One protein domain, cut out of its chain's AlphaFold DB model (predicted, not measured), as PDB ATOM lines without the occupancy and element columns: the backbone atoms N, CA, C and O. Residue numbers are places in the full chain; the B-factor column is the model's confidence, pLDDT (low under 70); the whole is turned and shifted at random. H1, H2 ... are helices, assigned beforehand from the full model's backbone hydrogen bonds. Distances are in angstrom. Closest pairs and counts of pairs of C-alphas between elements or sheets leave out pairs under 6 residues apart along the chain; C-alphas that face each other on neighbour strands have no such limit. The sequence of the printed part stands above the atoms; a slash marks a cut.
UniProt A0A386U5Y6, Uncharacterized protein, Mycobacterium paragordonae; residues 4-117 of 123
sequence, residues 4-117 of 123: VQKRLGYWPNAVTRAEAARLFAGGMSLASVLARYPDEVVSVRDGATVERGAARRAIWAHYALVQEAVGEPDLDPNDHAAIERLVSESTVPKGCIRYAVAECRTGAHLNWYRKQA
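This is residues 4 to 117 of the 123 residues of an uncharacterized protein of Mycobacterium paragordonae (UniProt A0A386U5Y6). One long helix, H4, runs through the middle of a rounded, all-helix body, and the other helices are set round it, mostly crossed: the H2 and H3 hairpin on one side, short H6 and H7 on the opposite side, H8 across its first part and H5 by its last residues. A long loop, residues 37 to 53, and H5 lie toward opposite ends of the longest axis. The printed part has 114 residues, with eight named helices, H1 to H8 in order, and no named strand. It is compact, with a radius of gyration of the C-alphas of 13.0 A and spans of 38 by 32 by 26 A.

Begin at H4, residues 54 to 70, the hub, which touches five other helices. Look at its residues 54 to 59, which alone touch H8, residues 108 to 116, about perpendicular at 83 degrees; the closest C-alphas are those of Ala 55 and Arg 114, 4.1 A apart. With residues 64 to 69 alone H4 touches H2, residues 14 to 25, about perpendicular at 86 degrees; the closest C-alphas, of Ala 21 and Leu 65, are 4.5 A apart. H2 forms a helical hairpin with H3, residues 30 to 36, at a steep tilt of 40 degrees, opposite ways; the closest C-alphas are those of Ala 20 and Val 33, 6.1 A apart. H3 touches H8 at a shallow tilt of 30 degrees, the same way, with the C-alphas of Ala 31 and Gln 116 closest at 4.1 A. H3 and H4 only just touch, with 3 pairs of C-alphas within 8 A; the closest, of Leu 30 and His 62, are 7.1 A apart. H1, residues 4 to 8, touches H4, closest at the C-alphas of Leu 8 and Ala 64, 4.9 A. H5, residues 77 to 89, touches H4 at a steep tilt of 58 degrees, opposite ways, closest at the C-alphas of Val 70 and Asp 79, 5.6 A. H6, residues 95 to 98, touches H5, closest at the C-alphas of Val 87 and Ile 97, 6.9 A. H7, residues 101 to 104, and H6 touch only at the corner, closest at the C-alphas of Cys 96 and Cys 104, 5.4 A. Every O i to N i+4 pair is within hydrogen-bond range in H1 to H5, and 4 of 5 in H8; H6 and H7 are too short for such a pair.

Find C-alpha 54 at (200.443, 89.934, 168.429); from there H4 runs 24.3 A to C-alpha 70 at (212.246, 107.095, 155.967). H5 is 19.3 A long, H2 16.0 A, H8 13.4 A and H3 10.0 A. H1, H6 and H7 are short, at 6.2, 5.6 and 5.5 A. H8 ends at C-alpha 116, (206.236, 88.236, 162.524).

Look for the C-alphas farthest apart at Thr 49 and Asn 78, 38.4 A. The printed part has no cut. The link from H3 to H4, 17 residues, is long. The mean pLDDT of the printed part is 77.8, and 40 residues are under 70, among them residues 45 to 50 and 83 to 108.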
ATOM      1  N   VAL A   4     202.915 111.385 163.237       79.44
ATOM      2  CA  VAL A   4     204.306 110.955 163.423       79.44
ATOM      3  C   VAL A   4     204.562 110.578 164.877       79.44
ATOM      4  O   VAL A   4     204.868 109.427 165.181       79.44
ATOM      5  N   GLN A   5     204.308 111.507 165.798       81.75
ATOM      6  CA  GLN A   5     204.440 111.295 167.239       81.75
ATOM      7  C   GLN A   5     203.613 110.094 167.709       81.75
ATOM      8  O   GLN A   5     204.077 109.290 168.514       81.75
ATOM      9  N   LYS A   6     202.405 109.922 167.159       81.25
ATOM     10  CA  LYS A   6     201.539 108.787 167.488       81.25
ATOM     11  C   LYS A   6     202.126 107.444 167.056       81.25
ATOM     12  O   LYS A   6     201.945 106.459 167.766       81.25
ATOM     13  N   ARG A   7     202.775 107.380 165.891       82.06
ATOM     14  CA  ARG A   7     203.402 106.150 165.385       82.06
ATOM     15  C   ARG A   7     204.653 105.803 166.167       82.06
ATOM     16  O   ARG A   7     204.769 104.671 166.625       82.06
ATOM     17  N   LEU A   8     205.531 106.783 166.375       86.56
ATOM     18  CA  LEU A   8     206.746 106.599 167.166       86.56
ATOM     19  C   LEU A   8     206.415 106.217 168.617       86.56
ATOM     20  O   LEU A   8     207.114 105.407 169.215       86.56
ATOM     21  N   GLY A   9     205.286 106.692 169.153       86.88
ATOM     22  CA  GLY A   9     204.785 106.309 170.475       86.88
ATOM     23  C   GLY A   9     204.448 104.820 170.645       86.88
ATOM     24  O   GLY A   9     204.313 104.362 171.775       86.88
ATOM     25  N   TYR A  10     204.340 104.033 169.568       87.00
ATOM     26  CA  TYR A  10     204.183 102.576 169.677       87.00
ATOM     27  C   TYR A  10     205.491 101.826 169.925       87.00
ATOM     28  O   TYR A  10     205.446 100.642 170.256       87.00
ATOM     29  N   TRP A  11     206.621 102.518 169.804       92.56
ATOM     30  CA  TRP A  11     207.947 102.048 170.175       92.56
ATOM     31  C   TRP A  11     208.697 103.219 170.832       92.56
ATOM     32  O   TRP A  11     209.509 103.876 170.187       92.56
ATOM     33  N   PRO A  12     208.377 103.568 172.087       91.69
ATOM     34  CA  PRO A  12     208.701 104.872 172.670       91.69
ATOM     35  C   PRO A  12     210.202 105.124 172.832       91.69
ATOM     36  O   PRO A  12     210.653 106.259 172.665       91.69
ATOM     37  N   ASN A  13     210.981 104.083 173.117       94.75
ATOM     38  CA  ASN A  13     212.423 104.197 173.281       94.75
ATOM     39  C   ASN A  13     213.092 104.539 171.943       94.75
ATOM     40  O   ASN A  13     213.174 103.714 171.035       94.75
ATOM     41  N   ALA A  14     213.568 105.778 171.824       93.69
ATOM     42  CA  ALA A  14     214.144 106.284 170.583       93.69
ATOM     43  C   ALA A  14     215.440 105.563 170.182       93.69
ATOM     44  O   ALA A  14     215.686 105.395 168.994       93.69
ATOM     45  N   VAL A  15     216.241 105.102 171.149       95.88
ATOM     46  CA  VAL A  15     217.529 104.452 170.866       95.88
ATOM     47  C   VAL A  15     217.305 103.082 170.230       95.88
ATOM     48  O   VAL A  15     217.830 102.806 169.151       95.88
ATOM     49  N   THR A  16     216.478 102.242 170.858       96.56
ATOM     50  CA  THR A  16     216.178 100.899 170.337       96.56
ATOM     51  C   THR A  16     215.372 100.980 169.048       96.56
ATOM     52  O   THR A  16     215.619 100.198 168.133       96.56
ATOM     53  N   ARG A  17     214.466 101.960 168.926       95.56
ATOM     54  CA  ARG A  17     213.706 102.201 167.695       95.56
ATOM     55  C   ARG A  17     214.615 102.583 166.529       95.56
ATOM     56  O   ARG A  17     214.486 101.984 165.466       95.56
ATOM     57  N   ALA A  18     215.542 103.523 166.720       94.62
ATOM     58  CA  ALA A  18     216.482 103.941 165.680       94.62
ATOM     59  C   ALA A  18     217.404 102.789 165.246       94.62
ATOM     60  O   ALA A  18     217.612 102.568 164.049       94.62
ATOM     61  N   GLU A  19     217.914 101.996 166.194       96.00
ATOM     62  CA  GLU A  19     218.708 100.809 165.861       96.00
ATOM     63  C   GLU A  19     217.879  99.774 165.088       96.00
ATOM     64  O   GLU A  19     218.322  99.277 164.050       96.00
ATOM     65  N   ALA A  20     216.671  99.467 165.562       94.88
ATOM     66  CA  ALA A  20     215.757  98.533 164.919       94.88
ATOM     67  C   ALA A  20     215.376  98.987 163.502       94.88
ATOM     68  O   ALA A  20     215.341  98.165 162.587       94.88
ATOM     69  N   ALA A  21     215.149 100.287 163.303       91.69
ATOM     70  CA  ALA A  21     214.827 100.871 162.007       91.69
ATOM     71  C   ALA A  21     215.997 100.716 161.032       91.69
ATOM     72  O   ALA A  21     215.799 100.281 159.899       91.69
ATOM     73  N   ARG A  22     217.231 100.957 161.494       93.19
ATOM     74  CA  ARG A  22     218.447 100.730 160.703       93.19
ATOM     75  C   ARG A  22     218.632  99.257 160.330       93.19
ATOM     76  O   ARG A  22     218.988  98.965 159.195       93.19
ATOM     77  N   LEU A  23     218.407  98.331 161.264       93.19
ATOM     78  CA  LEU A  23     218.500  96.889 160.994       93.19
ATOM     79  C   LEU A  23     217.454  96.450 159.967       93.19
ATOM     80  O   LEU A  23     217.777  95.715 159.036       93.19
ATOM     81  N   PHE A  24     216.220  96.926 160.124       89.31
ATOM     82  CA  PHE A  24     215.123  96.643 159.208       89.31
ATOM     83  C   PHE A  24     215.398  97.189 157.801       89.31
ATOM     84  O   PHE A  24     215.329  96.442 156.830       89.31
ATOM     85  N   ALA A  25     215.800  98.460 157.695       85.75
ATOM     86  CA  ALA A  25     216.192  99.082 156.430       85.75
ATOM     87  C   ALA A  25     217.437  98.425 155.806       85.75
ATOM     88  O   ALA A  25     217.589  98.423 154.592       85.75
ATOM     89  N   GLY A  26     218.306  97.819 156.622       87.31
ATOM     90  CA  GLY A  26     219.442  97.009 156.176       87.31
ATOM     91  C   GLY A  26     219.080  95.591 155.710       87.31
ATOM     92  O   GLY A  26     219.984  94.782 155.510       87.31
ATOM     93  N   GLY A  27     217.789  95.264 155.580       85.44
ATOM     94  CA  GLY A  27     217.301  93.987 155.049       85.44
ATOM     95  C   GLY A  27     217.004  92.916 156.101       85.44
ATOM     96  O   GLY A  27     216.633  91.793 155.748       85.44
ATOM     97  N   MET A  28     217.132  93.217 157.398       90.12
ATOM     98  CA  MET A  28     216.712  92.277 158.439       90.12
ATOM     99  C   MET A  28     215.190  92.093 158.402       90.12
ATOM    100  O   MET A  28     214.435  93.063 158.355       90.12
ATOM    101  N   SER A  29     214.724  90.842 158.472       89.88
ATOM    102  CA  SER A  29     213.284  90.560 158.480       89.88
ATOM    103  C   SER A  29     212.586  91.206 159.683       89.88
ATOM    104  O   SER A  29     213.154  91.282 160.779       89.88
ATOM    105  N   LEU A  30     211.321  91.606 159.507       89.38
ATOM    106  CA  LEU A  30     210.521  92.181 160.592       89.38
ATOM    107  C   LEU A  30     210.454  91.234 161.802       89.38
ATOM    108  O   LEU A  30     210.629  91.684 162.929       89.38
ATOM    109  N   ALA A  31     210.279  89.926 161.580       91.50
ATOM    110  CA  ALA A  31     210.270  88.933 162.653       91.50
ATOM    111  C   ALA A  31     211.551  88.954 163.499       91.50
ATOM    112  O   ALA A  31     211.488  88.962 164.727       91.50
ATOM    113  N   SER A  32     212.716  89.004 162.849       93.38
ATOM    114  CA  SER A  32     214.011  89.046 163.536       93.38
ATOM    115  C   SER A  32     214.195  90.335 164.338       93.38
ATOM    116  O   SER A  32     214.690  90.285 165.463       93.38
ATOM    117  N   VAL A  33     213.759  91.478 163.798       94.12
ATOM    118  CA  VAL A  33     213.821  92.768 164.503       94.12
ATOM    119  C   VAL A  33     212.929  92.756 165.744       94.12
ATOM    120  O   VAL A  33     213.375  93.140 166.824       94.12
ATOM    121  N   LEU A  34     211.689  92.269 165.625       94.00
ATOM    122  CA  LEU A  34     210.768  92.199 166.761       94.00
ATOM    123  C   LEU A  34     211.223  91.186 167.817       94.00
ATOM    124  O   LEU A  34     211.062  91.438 169.006       94.00
ATOM    125  N   ALA A  35     211.822  90.065 167.407       94.19
ATOM    126  CA  ALA A  35     212.375  89.077 168.332       94.19
ATOM    127  C   ALA A  35     213.571  89.616 169.133       94.19
ATOM    128  O   ALA A  35     213.800  89.172 170.255       94.19
ATOM    129  N   ARG A  36     214.319  90.578 168.577       95.31
ATOM    130  CA  ARG A  36     215.434  91.250 169.260       95.31
ATOM    131  C   ARG A  36     214.961  92.265 170.304       95.31
ATOM    132  O   ARG A  36     215.653  92.465 171.295       95.31
ATOM    133  N   TYR A  37     213.792  92.871 170.093       94.38
ATOM    134  CA  TYR A  37     213.227  93.922 170.947       94.38
ATOM    135  C   TYR A  37     211.757  93.648 171.324       94.38
ATOM    136  O   TYR A  37     210.874  94.461 171.031       94.38
ATOM    137  N   PRO A  38     211.448  92.503 171.960       91.62
ATOM    138  CA  PRO A  38     210.066  92.089 172.197       91.62
ATOM    139  C   PRO A  38     209.326  92.995 173.194       91.62
ATOM    140  O   PRO A  38     208.100  93.114 173.116       91.62
ATOM    141  N   ASP A  39     210.053  93.651 174.098       91.62
ATOM    142  CA  ASP A  39     209.483  94.454 175.187       91.62
ATOM    143  C   ASP A  39     209.351  95.941 174.834       91.62
ATOM    144  O   ASP A  39     208.654  96.691 175.514       91.62
ATOM    145  N   GLU A  40     209.962  96.371 173.731       91.75
ATOM    146  CA  GLU A  40     209.997  97.780 173.335       91.75
ATOM    147  C   GLU A  40     208.697  98.249 172.656       91.75
ATOM    148  O   GLU A  40     208.436  99.447 172.535       91.75
ATOM    149  N   VAL A  41     207.855  97.314 172.205       89.94
ATOM    150  CA  VAL A  41     206.616  97.615 171.475       89.94
ATOM    151  C   VAL A  41     205.432  97.679 172.429       89.94
ATOM    152  O   VAL A  41     205.057  96.675 173.037       89.94
ATOM    153  N   VAL A  42     204.752  98.821 172.478       85.75
ATOM    154  CA  VAL A  42     203.632  99.046 173.402       85.75
ATOM    155  C   VAL A  42     202.461  98.100 173.105       85.75
ATOM    156  O   VAL A  42     201.937  98.036 171.984       85.75
ATOM    157  N   SER A  43     202.016  97.376 174.133       79.00
ATOM    158  CA  SER A  43     200.892  96.434 174.060       79.00
ATOM    159  C   SER A  43     199.525  97.110 174.180       79.00
ATOM    160  O   SER A  43     198.541  96.581 173.669       79.00
ATOM    161  N   VAL A  44     199.445  98.297 174.780       74.94
ATOM    162  CA  VAL A  44     198.185  98.992 175.079       74.94
ATOM    163  C   VAL A  44     197.973 100.239 174.217       74.94
ATOM    164  O   VAL A  44     198.891 100.838 173.659       74.94
ATOM    165  N   ARG A  45     196.710 100.623 174.025       64.62
ATOM    166  CA  ARG A  45     196.344 101.936 173.472       64.62
ATOM    167  C   ARG A  45     196.125 102.882 174.650       64.62
ATOM    168  O   ARG A  45     195.503 102.443 175.605       64.62
ATOM    169  N   ASP A  46     196.594 104.130 174.559       59.94
ATOM    170  CA  ASP A  46     196.411 105.162 175.599       59.94
ATOM    171  C   ASP A  46     195.050 105.059 176.301       59.94
ATOM    172  O   ASP A  46     194.004 105.142 175.647       59.94
ATOM    173  N   GLY A  47     195.083 104.841 177.619       57.25
ATOM    174  CA  GLY A  47     193.907 104.777 178.492       57.25
ATOM    175  C   GLY A  47     193.001 103.549 178.334       57.25
ATOM    176  O   GLY A  47     191.973 103.485 179.001       57.25
ATOM    177  N   ALA A  48     193.330 102.585 177.470       58.31
ATOM    178  CA  ALA A  48     192.501 101.406 177.231       58.31
ATOM    179  C   ALA A  48     193.007 100.183 178.006       58.31
ATOM    180  O   ALA A  48     194.170  99.818 177.906       58.31
ATOM    181  N   THR A  49     192.094  99.473 178.666       58.78
ATOM    182  CA  THR A  49     192.317  98.178 179.343       58.78
ATOM    183  C   THR A  49     192.545  97.010 178.372       58.78
ATOM    184  O   THR A  49     192.710  95.871 178.792       58.78
ATOM    185  N   VAL A  50     192.485  97.265 177.060       65.50
ATOM    186  CA  VAL A  50     192.527  96.226 176.026       65.50
ATOM    187  C   VAL A  50     193.945  96.085 175.490       65.50
ATOM    188  O   VAL A  50     194.432  96.948 174.749       65.50
ATOM    189  N   GLU A  51     194.576  94.963 175.822       74.00
ATOM    190  CA  GLU A  51     195.841  94.548 175.227       74.00
ATOM    191  C   GLU A  51     195.674  94.243 173.735       74.00
ATOM    192  O   GLU A  51     194.692  93.655 173.271       74.00
ATOM    193  N   ARG A  52     196.649  94.672 172.939       76.94
ATOM    194  CA  ARG A  52     196.717  94.347 171.519       76.94
ATOM    195  C   ARG A  52     197.330  92.968 171.355       76.94
ATOM    196  O   ARG A  52     198.482  92.763 171.730       76.94
ATOM    197  N   GLY A  53     196.604  92.093 170.668       84.81
ATOM    198  CA  GLY A  53     197.166  90.842 170.172       84.81
ATOM    199  C   GLY A  53     198.365  91.061 169.241       84.81
ATOM    200  O   GLY A  53     198.552  92.135 168.644       84.81
ATOM    201  N   ALA A  54     199.151  90.004 169.097       88.62
ATOM    202  CA  ALA A  54     200.443  89.934 168.429       88.62
ATOM    203  C   ALA A  54     200.475  90.631 167.060       88.62
ATOM    204  O   ALA A  54     201.322  91.488 166.802       88.62
ATOM    205  N   ALA A  55     199.493  90.341 166.201       86.81
ATOM    206  CA  ALA A  55     199.412  90.923 164.862       86.81
ATOM    207  C   ALA A  55     199.306  92.455 164.893       86.81
ATOM    208  O   ALA A  55     199.976  93.150 164.133       86.81
ATOM    209  N   ARG A  56     198.475  93.003 165.788       84.94
ATOM    210  CA  ARG A  56     198.274  94.455 165.884       84.94
ATOM    211  C   ARG A  56     199.518  95.145 166.430       84.94
ATOM    212  O   ARG A  56     199.844  96.218 165.939       84.94
ATOM    213  N   ARG A  57     200.213  94.547 167.404       88.00
ATOM    214  CA  ARG A  57     201.502  95.068 167.891       88.00
ATOM    215  C   ARG A  57     202.542  95.093 166.770       88.00
ATOM    216  O   ARG A  57     203.153  96.134 166.557       88.00
ATOM    217  N   ALA A  58     202.656  94.012 165.996       89.50
ATOM    218  CA  ALA A  58     203.615  93.911 164.894       89.50
ATOM    219  C   ALA A  58     203.352  94.949 163.790       89.50
ATOM    220  O   ALA A  58     204.292  95.568 163.300       89.50
ATOM    221  N   ILE A  59     202.080  95.196 163.453       86.06
ATOM    222  CA  ILE A  59     201.684  96.256 162.510       86.06
ATOM    223  C   ILE A  59     202.207  97.617 162.975       86.06
ATOM    224  O   ILE A  59     202.827  98.348 162.210       86.06
ATOM    225  N   TRP A  60     201.957  97.969 164.235       85.44
ATOM    226  CA  TRP A  60     202.341  99.279 164.753       85.44
ATOM    227  C   TRP A  60     203.845  99.450 164.903       85.44
ATOM    228  O   TRP A  60     204.354 100.517 164.572       85.44
ATOM    229  N   ALA A  61     204.537  98.403 165.350       90.12
ATOM    230  CA  ALA A  61     205.988  98.388 165.412       90.12
ATOM    231  C   ALA A  61     206.586  98.618 164.025       90.12
ATOM    232  O   ALA A  61     207.386  99.525 163.849       90.12
ATOM    233  N   HIS A  62     206.123  97.875 163.020       88.06
ATOM    234  CA  HIS A  62     206.583  98.035 161.647       88.06
ATOM    235  C   HIS A  62     206.405  99.472 161.132       88.06
ATOM    236  O   HIS A  62     207.343 100.037 160.580       88.06
ATOM    237  N   TYR A  63     205.258 100.109 161.389       82.62
ATOM    238  CA  TYR A  63     205.068 101.515 161.018       82.62
ATOM    239  C   TYR A  63     205.990 102.476 161.771       82.62
ATOM    240  O   TYR A  63     206.444 103.450 161.176       82.62
ATOM    241  N   ALA A  64     206.266 102.228 163.052       88.06
ATOM    242  CA  ALA A  64     207.224 103.031 163.806       88.06
ATOM    243  C   ALA A  64     208.636 102.919 163.208       88.06
ATOM    244  O   ALA A  64     209.318 103.930 163.096       88.06
ATOM    245  N   LEU A  65     209.040 101.723 162.765       89.38
ATOM    246  CA  LEU A  65     210.333 101.496 162.113       89.38
ATOM    247  C   LEU A  65     210.420 102.172 160.745       89.38
ATOM    248  O   LEU A  65     211.422 102.815 160.458       89.38
ATOM    249  N   VAL A  66     209.378 102.054 159.916       84.50
ATOM    250  CA  VAL A  66     209.337 102.720 158.604       84.50
ATOM    251  C   VAL A  66     209.410 104.235 158.787       84.50
ATOM    252  O   VAL A  66     210.255 104.862 158.167       84.50
ATOM    253  N   GLN A  67     208.593 104.806 159.679       85.56
ATOM    254  CA  GLN A  67     208.610 106.240 159.992       85.56
ATOM    255  C   GLN A  67     209.988 106.709 160.489       85.56
ATOM    256  O   GLN A  67     210.457 107.771 160.098       85.56
ATOM    257  N   GLU A  68     210.647 105.928 161.346       89.88
ATOM    258  CA  GLU A  68     211.989 106.253 161.841       89.88
ATOM    259  C   GLU A  68     213.055 106.149 160.734       89.88
ATOM    260  O   GLU A  68     213.986 106.946 160.707       89.88
ATOM    261  N   ALA A  69     212.923 105.194 159.808       85.44
ATOM    262  CA  ALA A  69     213.891 104.977 158.733       85.44
ATOM    263  C   ALA A  69     213.756 105.971 157.570       85.44
ATOM    264  O   ALA A  69     214.767 106.345 156.978       85.44
ATOM    265  N   VAL A  70     212.526 106.348 157.206       80.12
ATOM    266  CA  VAL A  70     212.246 107.095 155.967       80.12
ATOM    267  C   VAL A  70     211.665 108.486 156.192       80.12
ATOM    268  O   VAL A  70     211.447 109.169 155.210       80.12
ATOM    269  N   GLY A  71     211.393 108.908 157.430       80.81
ATOM    270  CA  GLY A  71     210.805 110.223 157.693       80.81
ATOM    271  C   GLY A  71     209.279 110.208 157.645       80.81
ATOM    272  O   GLY A  71     208.656 109.349 158.269       80.81
ATOM    273  N   GLU A  72     208.661 111.171 156.958       75.31
ATOM    274  CA  GLU A  72     207.213 111.429 156.911       75.31
ATOM    275  C   GLU A  72     206.583 111.054 155.554       75.31
ATOM    276  O   GLU A  72     206.059 111.909 154.846       75.31
ATOM    277  N   PRO A  73     206.512 109.764 155.193       65.12
ATOM    278  CA  PRO A  73     206.118 109.317 153.852       65.12
ATOM    279  C   PRO A  73     204.659 109.593 153.460       65.12
ATOM    280  O   PRO A  73     204.301 109.465 152.290       65.12
ATOM    281  N   ASP A  74     203.800 109.941 154.423       65.00
ATOM    282  CA  ASP A  74     202.424 110.380 154.146       65.00
ATOM    283  C   ASP A  74     202.327 111.883 153.839       65.00
ATOM    284  O   ASP A  74     201.254 112.363 153.473       65.00
ATOM    285  N   LEU A  75     203.410 112.635 154.053       66.81
ATOM    286  CA  LEU A  75     203.452 114.097 153.989       66.81
ATOM    287  C   LEU A  75     204.530 114.600 153.012       66.81
ATOM    288  O   LEU A  75     204.301 115.612 152.352       66.81
ATOM    289  N   ASP A  76     205.650 113.882 152.872       68.69
ATOM    290  CA  ASP A  76     206.761 114.211 151.973       68.69
ATOM    291  C   ASP A  76     206.835 113.240 150.765       68.69
ATOM    292  O   ASP A  76     207.000 112.024 150.935       68.69
ATOM    293  N   PRO A  77     206.745 113.745 149.519       65.88
ATOM    294  CA  PRO A  77     206.885 112.940 148.304       65.88
ATOM    295  C   PRO A  77     208.245 112.238 148.134       65.88
ATOM    296  O   PRO A  77     208.314 111.197 147.478       65.88
ATOM    297  N   ASN A  78     209.332 112.779 148.686       70.81
ATOM    298  CA  ASN A  78     210.653 112.147 148.629       70.81
ATOM    299  C   ASN A  78     210.716 110.929 149.556       70.81
ATOM    300  O   ASN A  78     211.230 109.874 149.169       70.81
ATOM    301  N   ASP A  79     210.113 111.044 150.738       68.00
ATOM    302  CA  ASP A  79     210.000 109.954 151.710       68.00
ATOM    303  C   ASP A  79     209.084 108.840 151.177       68.00
ATOM    304  O   ASP A  79     209.311 107.651 151.424       68.00
ATOM    305  N   HIS A  80     208.101 109.195 150.341       65.62
ATOM    306  CA  HIS A  80     207.290 108.229 149.602       65.62
ATOM    307  C   HIS A  80     208.136 107.341 148.669       65.62
ATOM    308  O   HIS A  80     207.962 106.122 148.640       65.62
ATOM    309  N   ALA A  81     209.096 107.914 147.936       66.62
ATOM    310  CA  ALA A  81     209.989 107.142 147.067       66.62
ATOM    311  C   ALA A  81     210.977 106.268 147.865       66.62
ATOM    312  O   ALA A  81     211.311 105.156 147.444       66.62
ATOM    313  N   ALA A  82     211.426 106.744 149.031       72.06
ATOM    314  CA  ALA A  82     212.256 105.966 149.950       72.06
ATOM    315  C   ALA A  82     211.507 104.737 150.494       72.06
ATOM    316  O   ALA A  82     212.082 103.647 150.569       72.06
ATOM    317  N   ILE A  83     210.205 104.878 150.770       69.75
ATOM    318  CA  ILE A  83     209.328 103.744 151.069       69.75
ATOM    319  C   ILE A  83     209.355 102.708 149.946       69.75
ATOM    320  O   ILE A  83     209.489 101.521 150.232       69.75
ATOM    321  N   GLU A  84     209.223 103.111 148.680       65.12
ATOM    322  CA  GLU A  84     209.122 102.142 147.581       65.12
ATOM    323  C   GLU A  84     210.389 101.296 147.429       65.12
ATOM    324  O   GLU A  84     210.299 100.092 147.174       65.12
ATOM    325  N   ARG A  85     211.563 101.902 147.656       68.44
ATOM    326  CA  ARG A  85     212.842 101.181 147.701       68.44
ATOM    327  C   ARG A  85     212.865 100.171 148.842       68.44
ATOM    328  O   ARG A  85     213.077  98.985 148.596       68.44
ATOM    329  N   LEU A  86     212.521 100.612 150.051       68.69
ATOM    330  CA  LEU A  86     212.465  99.755 151.233       68.69
ATOM    331  C   LEU A  86     211.463  98.598 151.057       68.69
ATOM    332  O   LEU A  86     211.752  97.464 151.427       68.69
ATOM    333  N   VAL A  87     210.316  98.836 150.411       64.00
ATOM    334  CA  VAL A  87     209.336  97.795 150.051       64.00
ATOM    335  C   VAL A  87     209.935  96.769 149.104       64.00
ATOM    336  O   VAL A  87     209.731  95.575 149.307       64.00
ATOM    337  N   SER A  88     210.628  97.227 148.059       63.56
ATOM    338  CA  SER A  88     211.183  96.352 147.025       63.56
ATOM    339  C   SER A  88     212.257  95.401 147.557       63.56
ATOM    340  O   SER A  88     212.413  94.303 147.025       63.56
ATOM    341  N   GLU A  89     212.934  95.803 148.630       65.19
ATOM    342  CA  GLU A  89     214.024  95.061 149.269       65.19
ATOM    343  C   GLU A  89     213.549  94.259 150.491       65.19
ATOM    344  O   GLU A  89     214.202  93.304 150.912       65.19
ATOM    345  N   SER A  90     212.388  94.605 151.054       62.06
ATOM    346  CA  SER A  90     211.814  93.907 152.201       62.06
ATOM    347  C   SER A  90     211.021  92.659 151.802       62.06
ATOM    348  O   SER A  90     210.410  92.570 150.738       62.06
ATOM    349  N   THR A  91     210.894  91.715 152.733       64.50
ATOM    350  CA  THR A  91     209.960  90.583 152.610       64.50
ATOM    351  C   THR A  91     208.504  90.969 152.915       64.50
ATOM    352  O   THR A  91     207.663  90.091 153.140       64.50
ATOM    353  N   VAL A  92     208.194  92.266 153.018       64.38
ATOM    354  CA  VAL A  92     206.868  92.759 153.394       64.38
ATOM    355  C   VAL A  92     205.947  92.764 152.169       64.38
ATOM    356  O   VAL A  92     206.331  93.252 151.106       64.38
ATOM    357  N   PRO A  93     204.698  92.274 152.280       64.06
ATOM    358  CA  PRO A  93     203.736  92.363 151.187       64.06
ATOM    359  C   PRO A  93     203.538  93.815 150.716       64.06
ATOM    360  O   PRO A  93     203.220  94.686 151.523       64.06
ATOM    361  N   LYS A  94     203.657  94.065 149.402       58.88
ATOM    362  CA  LYS A  94     203.618  95.414 148.788       58.88
ATOM    363  C   LYS A  94     202.428  96.290 149.223       58.88
ATOM    364  O   LYS A  94     202.579  97.502 149.347       58.88
ATOM    365  N   GLY A  95     201.261  95.696 149.485       54.59
ATOM    366  CA  GLY A  95     200.066  96.422 149.940       54.59
ATOM    367  C   GLY A  95     200.150  96.954 151.376       54.59
ATOM    368  O   GLY A  95     199.439  97.886 151.727       54.59
ATOM    369  N   CYS A  96     201.043  96.417 152.211       57.84
ATOM    370  CA  CYS A  96     201.104  96.782 153.626       57.84
ATOM    371  C   CYS A  96     201.783  98.127 153.911       57.84
ATOM    372  O   CYS A  96     201.552  98.726 154.963       57.84
ATOM    373  N   ILE A  97     202.650  98.570 153.004       58.16
ATOM    374  CA  ILE A  97     203.473  99.764 153.201       58.16
ATOM    375  C   ILE A  97     202.898 100.956 152.420       58.16
ATOM    376  O   ILE A  97     202.897 102.064 152.944       58.16
ATOM    377  N   ARG A  98     202.353 100.731 151.212       51.47
ATOM    378  CA  ARG A  98     201.766 101.792 150.367       51.47
ATOM    379  C   ARG A  98     200.458 102.362 150.910       51.47
ATOM    380  O   ARG A  98     200.188 103.542 150.716       51.47
ATOM    381  N   TYR A  99     199.642 101.532 151.553       46.09
ATOM    382  CA  TYR A  99     198.326 101.939 152.019       46.09
ATOM    383  C   TYR A  99     198.292 101.925 153.536       46.09
ATOM    384  O   TYR A  99     198.593 100.927 154.195       46.09
ATOM    385  N   ALA A 100     197.941 103.096 154.060       48.44
ATOM    386  CA  ALA A 100     197.637 103.400 155.440       48.44
ATOM    387  C   ALA A 100     197.170 102.184 156.250       48.44
ATOM    388  O   ALA A 100     196.360 101.388 155.786       48.44
ATOM    389  N   VAL A 101     197.601 102.136 157.512       49.66
ATOM    390  CA  VAL A 101     197.069 101.401 158.680       49.66
ATOM    391  C   VAL A 101     195.717 100.677 158.498       49.66
ATOM    392  O   VAL A 101     195.539  99.588 159.035       49.66
ATOM    393  N   ALA A 102     194.742 101.289 157.819       44.69
ATOM    394  CA  ALA A 102     193.441 100.726 157.475       44.69
ATOM    395  C   ALA A 102     193.486  99.455 156.597       44.69
ATOM    396  O   ALA A 102     192.764  98.514 156.916       44.69
ATOM    397  N   GLU A 103     194.330  99.363 155.562       47.50
ATOM    398  CA  GLU A 103     194.361  98.176 154.682       47.50
ATOM    399  C   GLU A 103     195.047  96.979 155.354       47.50
ATOM    400  O   GLU A 103     194.512  95.865 155.348       47.50
ATOM    401  N   CYS A 104     196.149  97.216 156.080       53.47
ATOM    402  CA  CYS A 104     196.829  96.193 156.892       53.47
ATOM    403  C   CYS A 104     195.954  95.580 157.992       53.47
ATOM    404  O   CYS A 104     196.270  94.516 158.529       53.47
ATOM    405  N   ARG A 105     194.876  96.268 158.377       52.94
ATOM    406  CA  ARG A 105     193.963  95.838 159.439       52.94
ATOM    407  C   ARG A 105     192.929  94.812 158.985       52.94
ATOM    408  O   ARG A 105     192.155  94.369 159.834       52.94
ATOM    409  N   THR A 106     192.911  94.416 157.711       53.97
ATOM    410  CA  THR A 106     191.917  93.474 157.178       53.97
ATOM    411  C   THR A 106     192.533  92.128 156.761       53.97
ATOM    412  O   THR A 106     193.633  92.053 156.213       53.97
ATOM    413  N   GLY A 107     191.812  91.040 157.067       58.97
ATOM    414  CA  GLY A 107     191.996  89.687 156.521       58.97
ATOM    415  C   GLY A 107     193.434  89.152 156.441       58.97
ATOM    416  O   GLY A 107     194.039  88.784 157.449       58.97
ATOM    417  N   ALA A 108     193.955  89.043 155.214       60.66
ATOM    418  CA  ALA A 108     195.176  88.306 154.876       60.66
ATOM    419  C   ALA A 108     196.455  88.873 155.519       60.66
ATOM    420  O   ALA A 108     197.356  88.115 155.889       60.66
ATOM    421  N   HIS A 109     196.525  90.191 155.713       73.31
ATOM    422  CA  HIS A 109     197.715  90.842 156.261       73.31
ATOM    423  C   HIS A 109     197.875  90.587 157.764       73.31
ATOM    424  O   HIS A 109     198.997  90.396 158.232       73.31
ATOM    425  N   LEU A 110     196.772  90.463 158.514       77.81
ATOM    426  CA  LEU A 110     196.813  90.158 159.950       77.81
ATOM    427  C   LEU A 110     197.516  88.827 160.239       77.81
ATOM    428  O   LEU A 110     198.313  88.746 161.171       77.81
ATOM    429  N   ASN A 111     197.259  87.792 159.433       82.75
ATOM    430  CA  ASN A 111     197.909  86.493 159.600       82.75
ATOM    431  C   ASN A 111     199.409  86.556 159.290       82.75
ATOM    432  O   ASN A 111     200.195  85.918 159.987       82.75
ATOM    433  N   TRP A 112     199.817  87.333 158.280       84.50
ATOM    434  CA  TRP A 112     201.234  87.550 157.992       84.50
ATOM    435  C   TRP A 112     201.932  88.273 159.149       84.50
ATOM    436  O   TRP A 112     202.950  87.782 159.628       84.50
ATOM    437  N   TYR A 113     201.344  89.360 159.668       86.81
ATOM    438  CA  TYR A 113     201.885  90.097 160.816       86.81
ATOM    439  C   TYR A 113     201.913  89.268 162.098       86.81
ATOM    440  O   TYR A 113     202.865  89.374 162.866       86.81
ATOM    441  N   ARG A 114     200.921  88.394 162.319       87.94
ATOM    442  CA  ARG A 114     200.950  87.447 163.443       87.94
ATOM    443  C   ARG A 114     202.193  86.559 163.388       87.94
ATOM    444  O   ARG A 114     202.803  86.334 164.420       87.94
ATOM    445  N   LYS A 115     202.595  86.101 162.198       88.88
ATOM    446  CA  LYS A 115     203.812  85.286 162.016       88.88
ATOM    447  C   LYS A 115     205.113  86.065 162.235       88.88
ATOM    448  O   LYS A 115     206.147  85.437 162.404       88.88
ATOM    449  N   GLN A 116     205.071  87.399 162.213       90.19
ATOM    450  CA  GLN A 116     206.236  88.236 162.524       90.19
ATOM    451  C   GLN A 116     206.385  88.483 164.025       90.19
ATOM    452  O   GLN A 116     207.450  88.881 164.483       90.19
ATOM    453  N   ALA A 117     205.309  88.315 164.792       91.00
ATOM    454  CA  ALA A 117     205.339  88.607 166.209       91.00
ATOM    455  C   ALA A 117     206.213  87.593 166.968       91.00
ATOM    456  O   ALA A 117     206.152  86.394 166.678       91.00
TER     457      ALA A 117